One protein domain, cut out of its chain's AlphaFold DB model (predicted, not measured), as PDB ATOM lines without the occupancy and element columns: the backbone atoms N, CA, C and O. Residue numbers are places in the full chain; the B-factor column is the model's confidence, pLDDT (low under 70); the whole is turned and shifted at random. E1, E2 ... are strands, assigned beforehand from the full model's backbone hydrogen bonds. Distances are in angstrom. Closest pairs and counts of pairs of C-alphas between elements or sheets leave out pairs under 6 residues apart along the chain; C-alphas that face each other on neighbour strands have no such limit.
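AT A GLANCE: This is residues 17 to 86 of the 182 residues of an uncharacterized protein of Hahella sp. CCB-MM4 (UniProt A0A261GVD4). The domain is a small antiparallel sheet of five strands, strongly twisted and bent back on itself at E2 into two leaves, E4 and E3 facing E1 and E5, from which the far part of the long hairpin E2 and E3 reaches out as a two-stranded arm. The tip of this arm, at residues 47 and 48, makes one end of the longest axis, and the long link of residues 21 to 32 arches out from the folded part between E1 and E2. The printed part has 70 residues, with no named helix and five strands, E1 to E5 along the chain; the sheet runs E4, E3, E2, E1, E5, all antiparallel, and the class is all strand. It is only just compact, close to loose, with a radius of gyration of the C-alphas of 12.9 A, and its elongated outline spans 40 by 25 by 16 A.

IN THESE COORDINATES: E1 is residues 17 to 20, beginning at C-alpha 17, (183.397, 242.033, 215.694), and is 10.1 A long from first to last C-alpha. Residues 21 to 32 follow with no named element. E2 is residues 33 to 46, 30.9 A long, and bends by 84 degrees at residue 37; it ends at C-alpha 46, (187.755, 247.102, 245.622). E3, residues 49 to 64, is the longest strand by residues, at 36.5 A from first to last C-alpha, and bends by 97 degrees at residue 61. E4 is residues 67 to 73, 17.3 A long. E5 is residues 77 to 83, 14.4 A long, and ends at C-alpha 83, (179.350, 243.413, 212.628).

HOW THE PARTS SIT: E1, E2, E3 and E4 form a meander, each strand the antiparallel neighbour of the one before, and the whole is a folded sheet, one sheet bent back on itself: E4 and E3 face E1 and E5, with 13 pairs of C-alphas within 11 A and E2 as the hinge. E1 and E2 are a hairpin; N 18 and O 34 are within hydrogen-bond range at 3.0 A, and the C-alphas of Glu 19 and Lys 33, which face each other, are 4.5 A apart. E2 and E3 are a hairpin at 157 degrees between their directions; N 46 and O 49 are 2.8 A apart near its tip, and N 61 and O 33 are 2.9 A apart at its other end. E3 and E4 are a hairpin too, also at 157 degrees, with N 56 and O 72 within hydrogen-bond range at 2.8 A. The edge strand E5 is the antiparallel neighbour of E1 at 159 degrees, with N 19 and O 78 at 3.0 A and N 80 and O 17 at 2.8 A. The other edge strand, E4, meets E5 only through their link. Across the fold, the closest C-alphas of E1 and E4 are those of Ile 20 and Cys 72, 7.8 A apart. E3 and E5 are apart.

THE WHOLE: The two C-alphas farthest apart are those of Asp 48 and Asn 85, at 42.0 A, while the first and last printed C-alphas, of Lys 17 and Glu 86, are 11.6 A apart. From edge to edge of the sheet the strands' lines turn by 115 degrees and the way across it turns by 71 degrees. The link from E1 to E2 is long, with 12 residues; the links E2 to E3, E3 to E4 and E4 to E5 are tight. The printed part has no cut. The mean pLDDT of the printed part is 92.6, and no printed residue is under 70.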
ATOM      1  N   LYS A  17     182.155 242.785 215.833       98.25
ATOM      2  CA  LYS A  17     183.397 242.033 215.694       98.25
ATOM      3  C   LYS A  17     184.448 242.587 216.641       98.25
ATOM      4  O   LYS A  17     184.602 243.801 216.774       98.25
ATOM      5  N   VAL A  18     185.170 241.680 217.280       98.44
ATOM      6  CA  VAL A  18     186.227 242.005 218.234       98.44
ATOM      7  C   VAL A  18     187.420 241.084 218.045       98.44
ATOM      8  O   VAL A  18     187.276 239.934 217.627       98.44
ATOM      9  N   GLU A  19     188.590 241.586 218.414       98.38
ATOM     10  CA  GLU A  19     189.797 240.791 218.617       98.38
ATOM     11  C   GLU A  19     190.135 240.730 220.105       98.38
ATOM     12  O   GLU A  19     190.072 241.740 220.811       98.38
ATOM     13  N   ILE A  20     190.509 239.546 220.579       97.94
ATOM     14  CA  ILE A  20     190.886 239.321 221.973       97.94
ATOM     15  C   ILE A  20     192.334 239.762 222.166       97.94
ATOM     16  O   ILE A  20     193.255 239.158 221.621       97.94
ATOM     17  N   LEU A  21     192.547 240.808 222.959       97.81
ATOM     18  CA  LEU A  21     193.877 241.351 223.240       97.81
ATOM     19  C   LEU A  21     194.571 240.620 224.386       97.81
ATOM     20  O   LEU A  21     195.794 240.488 224.393       97.81
ATOM     21  N   ASN A  22     193.793 240.173 225.369       94.88
ATOM     22  CA  ASN A  22     194.294 239.495 226.552       94.88
ATOM     23  C   ASN A  22     193.224 238.553 227.113       94.88
ATOM     24  O   ASN A  22     192.036 238.854 227.082       94.88
ATOM     25  N   SER A  23     193.640 237.412 227.649       89.88
ATOM     26  CA  SER A  23     192.749 236.516 228.377       89.88
ATOM     27  C   SER A  23     193.562 235.667 229.340       89.88
ATOM     28  O   SER A  23     194.302 234.775 228.927       89.88
ATOM     29  N   CYS A  24     193.434 235.945 230.639       82.12
ATOM     30  CA  CYS A  24     194.102 235.159 231.675       82.12
ATOM     31  C   CYS A  24     193.515 233.745 231.787       82.12
ATOM     32  O   CYS A  24     194.252 232.795 232.034       82.12
ATOM     33  N   HIS A  25     192.206 233.603 231.573       83.94
ATOM     34  CA  HIS A  25     191.512 232.318 231.637       83.94
ATOM     35  C   HIS A  25     191.682 231.494 230.355       83.94
ATOM     36  O   HIS A  25     191.665 230.266 230.422       83.94
ATOM     37  N   TYR A  26     191.887 232.149 229.202       88.88
ATOM     38  CA  TYR A  26     191.983 231.491 227.895       88.88
ATOM     39  C   TYR A  26     193.158 232.023 227.046       88.88
ATOM     40  O   TYR A  26     192.922 232.615 225.985       88.88
ATOM     41  N   PRO A  27     194.431 231.809 227.440       93.38
ATOM     42  CA  PRO A  27     195.584 232.402 226.751       93.38
ATOM     43  C   PRO A  27     195.684 232.048 225.259       93.38
ATOM     44  O   PRO A  27     196.085 232.884 224.454       93.38
ATOM     45  N   ALA A  28     195.255 230.841 224.869       95.38
ATOM     46  CA  ALA A  28     195.244 230.384 223.475       95.38
ATOM     47  C   ALA A  28     194.315 231.203 222.554       95.38
ATOM     48  O   ALA A  28     194.381 231.076 221.334       95.38
ATOM     49  N   THR A  29     193.449 232.044 223.126       95.94
ATOM     50  CA  THR A  29     192.499 232.873 222.370       95.94
ATOM     51  C   THR A  29     192.998 234.287 222.089       95.94
ATOM     52  O   THR A  29     192.344 235.020 221.353       95.94
ATOM     53  N   VAL A  30     194.167 234.674 222.602       97.25
ATOM     54  CA  VAL A  30     194.770 235.980 222.299       97.25
ATOM     55  C   VAL A  30     195.064 236.100 220.797       97.25
ATOM     56  O   VAL A  30     195.609 235.189 220.176       97.25
ATOM     57  N   GLY A  31     194.673 237.226 220.199       97.50
ATOM     58  CA  GLY A  31     194.728 237.492 218.758       97.50
ATOM     59  C   GLY A  31     193.610 236.825 217.950       97.50
ATOM     60  O   GLY A  31     193.513 237.042 216.740       97.50
ATOM     61  N   MET A  32     192.753 236.011 218.580       97.94
ATOM     62  CA  MET A  32     191.588 235.444 217.904       97.94
ATOM     63  C   MET A  32     190.499 236.496 217.732       97.94
ATOM     64  O   MET A  32     190.335 237.410 218.544       97.94
ATOM     65  N   LYS A  33     189.725 236.317 216.661       98.19
ATOM     66  CA  LYS A  33     188.574 237.147 216.329       98.19
ATOM     67  C   LYS A  33     187.275 236.432 216.646       98.19
ATOM     68  O   LYS A  33     187.180 235.205 216.544       98.19
ATOM     69  N   GLY A  34     186.268 237.218 216.983       97.50
ATOM     70  CA  GLY A  34     184.926 236.723 217.215       97.50
ATOM     71  C   GLY A  34     183.899 237.838 217.203       97.50
ATOM     72  O   GLY A  34     184.162 238.949 216.744       97.50
ATOM     73  N   SER A  35     182.708 237.520 217.689       97.56
ATOM     74  CA  SER A  35     181.580 238.451 217.750       97.56
ATOM     75  C   SER A  35     181.025 238.483 219.163       97.56
ATOM     76  O   SER A  35     180.838 237.426 219.765       97.56
ATOM     77  N   VAL A  36     180.733 239.673 219.684       95.06
ATOM     78  CA  VAL A  36     180.056 239.816 220.980       95.06
ATOM     79  C   VAL A  36     178.651 239.232 220.860       95.06
ATOM     80  O   VAL A  36     177.866 239.694 220.041       95.06
ATOM     81  N   ILE A  37     178.299 238.226 221.653       92.50
ATOM     82  CA  ILE A  37     176.943 237.644 221.643       92.50
ATOM     83  C   ILE A  37     176.137 237.998 222.895       92.50
ATOM     84  O   ILE A  37     174.903 237.987 222.840       92.50
ATOM     85  N   TRP A  38     176.833 238.360 223.974       90.38
ATOM     86  CA  TRP A  38     176.289 238.704 225.285       90.38
ATOM     87  C   TRP A  38     177.214 239.727 225.956       90.38
ATOM     88  O   TRP A  38     178.433 239.592 225.865       90.38
ATOM     89  N   SER A  39     176.632 240.722 226.622       89.44
ATOM     90  CA  SER A  39     177.303 241.644 227.543       89.44
ATOM     91  C   SER A  39     176.608 241.650 228.912       89.44
ATOM     92  O   SER A  39     175.379 241.657 228.963       89.44
ATOM     93  N   ASP A  40     177.365 241.700 230.005       87.44
ATOM     94  CA  ASP A  40     176.840 241.861 231.364       87.44
ATOM     95  C   ASP A  40     177.693 242.826 232.201       87.44
ATOM     96  O   ASP A  40     178.897 242.972 231.962       87.44
ATOM     97  N   LEU A  41     177.068 243.497 233.170       86.50
ATOM     98  CA  LEU A  41     177.711 244.501 234.018       86.50
ATOM     99  C   LEU A  41     178.123 243.890 235.362       86.50
ATOM    100  O   LEU A  41     177.293 243.615 236.232       86.50
ATOM    101  N   LEU A  42     179.428 243.734 235.558       86.44
ATOM    102  CA  LEU A  42     180.018 243.279 236.810       86.44
ATOM    103  C   LEU A  42     180.156 244.422 237.802       86.44
ATOM    104  O   LEU A  42     180.663 245.487 237.458       86.44
ATOM    105  N   HIS A  43     179.818 244.147 239.058       86.25
ATOM    106  CA  HIS A  43     180.062 245.043 240.183       86.25
ATOM    107  C   HIS A  43     181.173 244.440 241.045       86.25
ATOM    108  O   HIS A  43     180.958 243.479 241.782       86.25
ATOM    109  N   GLN A  44     182.386 244.976 240.931       83.56
ATOM    110  CA  GLN A  44     183.544 244.507 241.682       83.56
ATOM    111  C   GLN A  44     183.815 245.437 242.866       83.56
ATOM    112  O   GLN A  44     184.079 246.623 242.689       83.56
ATOM    113  N   HIS A  45     183.802 244.894 244.081       84.69
ATOM    114  CA  HIS A  45     184.211 245.643 245.267       84.69
ATOM    115  C   HIS A  45     185.743 245.682 245.372       84.69
ATOM    116  O   HIS A  45     186.393 244.637 245.435       84.69
ATOM    117  N   GLN A  46     186.326 246.880 245.420       85.44
ATOM    118  CA  GLN A  46     187.755 247.102 245.622       85.44
ATOM    119  C   GLN A  46     187.973 248.287 246.570       85.44
ATOM    120  O   GLN A  46     187.615 249.412 246.240       85.44
ATOM    121  N   ASN A  47     188.597 248.042 247.730       84.50
ATOM    122  CA  ASN A  47     188.923 249.067 248.737       84.50
ATOM    123  C   ASN A  47     187.729 249.987 249.069       84.50
ATOM    124  O   ASN A  47     187.826 251.204 248.935       84.50
ATOM    125  N   ASP A  48     186.593 249.391 249.435       88.19
ATOM    126  CA  ASP A  48     185.324 250.073 249.745       88.19
ATOM    127  C   ASP A  48     184.650 250.822 248.576       88.19
ATOM    128  O   ASP A  48     183.567 251.385 248.749       88.19
ATOM    129  N   ALA A  49     185.217 250.780 247.366       85.81
ATOM    130  CA  ALA A  49     184.584 251.270 246.144       85.81
ATOM    131  C   ALA A  49     183.951 250.120 245.344       85.81
ATOM    132  O   ALA A  49     184.488 249.014 245.292       85.81
ATOM    133  N   VAL A  50     182.821 250.392 244.687       85.19
ATOM    134  CA  VAL A  50     182.253 249.511 243.656       85.19
ATOM    135  C   VAL A  50     182.758 249.997 242.307       85.19
ATOM    136  O   VAL A  50     182.511 251.139 241.923       85.19
ATOM    137  N   ILE A  51     183.492 249.138 241.611       87.88
ATOM    138  CA  ILE A  51     183.960 249.363 240.250       87.88
ATOM    139  C   ILE A  51     183.065 248.555 239.323       87.88
ATOM    140  O   ILE A  51     182.942 247.337 239.465       87.88
ATOM    141  N   GLU A  52     182.456 249.242 238.369       88.75
ATOM    142  CA  GLU A  52     181.654 248.616 237.331       88.75
ATOM    143  C   GLU A  52     182.547 248.231 236.149       88.75
ATOM    144  O   GLU A  52     183.337 249.044 235.661       88.75
ATOM    145  N   LYS A  53     182.448 246.978 235.697       89.88
ATOM    146  CA  LYS A  53     183.178 246.471 234.529       89.88
ATOM    147  C   LYS A  53     182.239 245.722 233.600       89.88
ATOM    148  O   LYS A  53     181.457 244.894 234.051       89.88
ATOM    149  N   TRP A  54     182.368 245.949 232.300       91.06
ATOM    150  CA  TRP A  54     181.655 245.154 231.307       91.06
ATOM    151  C   TRP A  54     182.369 243.836 231.035       91.06
ATOM    152  O   TRP A  54     183.582 243.794 230.803       91.06
ATOM    153  N   LEU A  55     181.590 242.761 231.060       91.50
ATOM    154  CA  LEU A  55     181.987 241.413 230.698       91.50
ATOM    155  C   LEU A  55     181.228 241.003 229.441       91.50
ATOM    156  O   LEU A  55     180.032 241.248 229.327       91.50
ATOM    157  N   HIS A  56     181.909 240.354 228.509       92.50
ATOM    158  CA  HIS A  56     181.336 239.928 227.243       92.50
ATOM    159  C   HIS A  56     181.572 238.449 227.008       92.50
ATOM    160  O   HIS A  56     182.665 237.952 227.282       92.50
ATOM    161  N   ILE A  57     180.597 237.778 226.398       93.38
ATOM    162  CA  ILE A  57     180.862 236.523 225.698       93.38
ATOM    163  C   ILE A  57     181.103 236.821 224.239       93.38
ATOM    164  O   ILE A  57     180.271 237.417 223.549       93.38
ATOM    165  N   VAL A  58     182.239 236.331 223.774       95.06
ATOM    166  CA  VAL A  58     182.659 236.373 222.389       95.06
ATOM    167  C   VAL A  58     182.502 234.977 221.800       95.06
ATOM    168  O   VAL A  58     183.131 234.022 222.256       95.06
ATOM    169  N   GLU A  59     181.677 234.858 220.764       95.44
ATOM    170  CA  GLU A  59     181.673 233.680 219.901       95.44
ATOM    171  C   GLU A  59     182.833 233.796 218.909       95.44
ATOM    172  O   GLU A  59     182.848 234.686 218.055       95.44
ATOM    173  N   LEU A  60     183.816 232.907 219.034       96.50
ATOM    174  CA  LEU A  60     185.018 232.890 218.208       96.50
ATOM    175  C   LEU A  60     184.682 232.507 216.768       96.50
ATOM    176  O   LEU A  60     183.916 231.576 216.526       96.50
ATOM    177  N   ASP A  61     185.332 233.133 215.790       96.38
ATOM    178  CA  ASP A  61     185.161 232.767 214.378       96.38
ATOM    179  C   ASP A  61     185.639 231.330 214.113       96.38
ATOM    180  O   ASP A  61     185.036 230.591 213.330       96.38
ATOM    181  N   LYS A  62     186.683 230.900 214.830       95.12
ATOM    182  CA  LYS A  62     187.234 229.542 214.798       95.12
ATOM    183  C   LYS A  62     187.327 228.990 216.211       95.12
ATOM    184  O   LYS A  62     187.756 229.699 217.114       95.12
ATOM    185  N   SER A  63     186.946 227.728 216.387       93.56
ATOM    186  CA  SER A  63     187.130 227.068 217.676       93.56
ATOM    187  C   SER A  63     188.615 226.847 217.956       93.56
ATOM    188  O   SER A  63     189.367 226.466 217.057       93.56
ATOM    189  N   VAL A  64     189.020 227.080 219.201       93.56
ATOM    190  CA  VAL A  64     190.379 226.851 219.698       93.56
ATOM    191  C   VAL A  64     190.265 226.003 220.956       93.56
ATOM    192  O   VAL A  64     189.463 226.316 221.832       93.56
ATOM    193  N   GLU A  65     191.013 224.900 221.018       91.06
ATOM    194  CA  GLU A  65     190.991 223.960 222.155       91.06
ATOM    195  C   GLU A  65     189.574 223.468 222.517       91.06
ATOM    196  O   GLU A  65     189.215 223.329 223.682       91.06
ATOM    197  N   GLY A  66     188.731 223.244 221.500       88.50
ATOM    198  CA  GLY A  66     187.342 222.808 221.683       88.50
ATOM    199  C   GLY A  66     186.390 223.898 222.188       88.50
ATOM    200  O   GLY A  66     185.206 223.635 222.375       88.50
ATOM    201  N   ARG A  67     186.862 225.136 222.377       88.19
ATOM    202  CA  ARG A  67     186.039 226.270 222.811       88.19
ATOM    203  C   ARG A  67     185.559 227.065 221.610       88.19
ATOM    204  O   ARG A  67     186.346 227.394 220.721       88.19
ATOM    205  N   LYS A  68     184.266 227.368 221.577       93.31
ATOM    206  CA  LYS A  68     183.643 228.268 220.591       93.31
ATOM    207  C   LYS A  68     183.259 229.613 221.209       93.31
ATOM    208  O   LYS A  68     183.151 230.598 220.488       93.31
ATOM    209  N   PHE A  69     183.117 229.656 222.529       93.38
ATOM    210  CA  PHE A  69     182.725 230.831 223.292       93.38
ATOM    211  C   PHE A  69     183.782 231.130 224.347       93.38
ATOM    212  O   PHE A  69     184.340 230.206 224.945       93.38
ATOM    213  N   VAL A  70     184.052 232.411 224.567       92.56
ATOM    214  CA  VAL A  70     184.940 232.870 225.633       92.56
ATOM    215  C   VAL A  70     184.402 234.111 226.305       92.56
ATOM    216  O   VAL A  70     183.837 234.991 225.664       92.56
ATOM    217  N   THR A  71     184.650 234.181 227.602       92.31
ATOM    218  CA  THR A  71     184.279 235.298 228.458       92.31
ATOM    219  C   THR A  71     185.464 236.257 228.587       92.31
ATOM    220  O   THR A  71     186.574 235.824 228.907       92.31
ATOM    221  N   CYS A  72     185.269 237.545 228.303       93.19
ATOM    222  CA  CYS A  72     186.316 238.574 228.281       93.19
ATOM    223  C   CYS A  72     185.805 239.897 228.865       93.19
ATOM    224  O   CYS A  72     184.688 240.312 228.571       93.19
ATOM    225  N   LEU A  73     186.631 240.591 229.651       93.50
ATOM    226  CA  LEU A  73     186.351 241.980 230.035       93.50
ATOM    227  C   LEU A  73     186.459 242.901 228.814       93.50
ATOM    228  O   LEU A  73     187.295 242.661 227.942       93.50
ATOM    229  N   GLU A  74     185.670 243.974 228.781       94.81
ATOM    230  CA  GLU A  74     185.673 244.954 227.681       94.81
ATOM    231  C   GLU A  74     187.076 245.526 227.411       94.81
ATOM    232  O   GLU A  74     187.502 245.602 226.263       94.81
ATOM    233  N   GLU A  75     187.845 245.817 228.468       94.88
ATOM    234  CA  GLU A  75     189.226 246.330 228.383       94.88
ATOM    235  C   GLU A  75     190.212 245.371 227.689       94.88
ATOM    236  O   GLU A  75     191.284 245.783 227.248       94.88
ATOM    237  N   ASN A  76     189.839 244.097 227.559       97.12
ATOM    238  CA  ASN A  76     190.632 243.062 226.905       97.12
ATOM    239  C   ASN A  76     190.201 242.800 225.454       97.12
ATOM    240  O   ASN A  76     190.704 241.863 224.826       97.12
ATOM    241  N   LEU A  77     189.281 243.597 224.913       97.62
ATOM    242  CA  LEU A  77     188.760 243.458 223.560       97.62
ATOM    243  C   LEU A  77     189.105 244.690 222.725       97.62
ATOM    244  O   LEU A  77     188.949 245.832 223.153       97.62
ATOM    245  N   ARG A  78     189.537 244.461 221.483       98.06
ATOM    246  CA  ARG A  78     189.651 245.516 220.475       98.06
ATOM    247  C   ARG A  78     188.420 245.484 219.573       98.06
ATOM    248  O   ARG A  78     188.273 244.505 218.839       98.06
ATOM    249  N   PRO A  79     187.565 246.524 219.576       97.88
ATOM    250  CA  PRO A  79     186.452 246.601 218.643       97.88
ATOM    251  C   PRO A  79     186.942 246.741 217.205       97.88
ATOM    252  O   PRO A  79     187.872 247.497 216.916       97.88
ATOM    253  N   GLU A  80     186.257 246.069 216.288       97.25
ATOM    254  CA  GLU A  80     186.360 246.316 214.856       97.25
ATOM    255  C   GLU A  80     185.172 247.160 214.377       97.25
ATOM    256  O   GLU A  80     184.084 247.150 214.963       97.25
ATOM    257  N   GLN A  81     185.359 247.879 213.268       95.19
ATOM    258  CA  GLN A  81     184.279 248.589 212.570       95.19
ATOM    259  C   GLN A  81     183.486 247.626 211.672       95.19
ATOM    260  O   GLN A  81     183.277 247.874 210.486       95.19
ATOM    261  N   ALA A  82     183.103 246.479 212.227       96.50
ATOM    262  CA  ALA A  82     182.402 245.420 211.523       96.50
ATOM    263  C   ALA A  82     181.446 244.698 212.473       96.50
ATOM    264  O   ALA A  82     181.682 244.610 213.678       96.50
ATOM    265  N   TYR A  83     180.373 244.154 211.904       97.00
ATOM    266  CA  TYR A  83     179.350 243.413 212.628       97.00
ATOM    267  C   TYR A  83     179.091 242.091 211.920       97.00
ATOM    268  O   TYR A  83     179.058 242.023 210.688       97.00
ATOM    269  N   SER A  84     178.900 241.039 212.705       95.75
ATOM    270  CA  SER A  84     178.371 239.781 212.194       95.75
ATOM    271  C   SER A  84     176.905 239.929 211.820       95.75
ATOM    272  O   SER A  84     176.162 240.708 212.417       95.75
ATOM    273  N   ASN A  85     176.469 239.136 210.843       92.94
ATOM    274  CA  ASN A  85     175.048 238.995 210.573       92.94
ATOM    275  C   ASN A  85     174.390 238.291 211.764       92.94
ATOM    276  O   ASN A  85     174.789 237.190 212.134       92.94
ATOM    277  N   GLU A  86     173.360 238.911 212.326       89.62
ATOM    278  CA  GLU A  86     172.570 238.386 213.438       89.62
ATOM    279  C   GLU A  86     172.114 236.930 213.211       89.62
ATOM    280  O   GLU A  86     172.193 236.093 214.112       89.62
TER     281      GLU A  86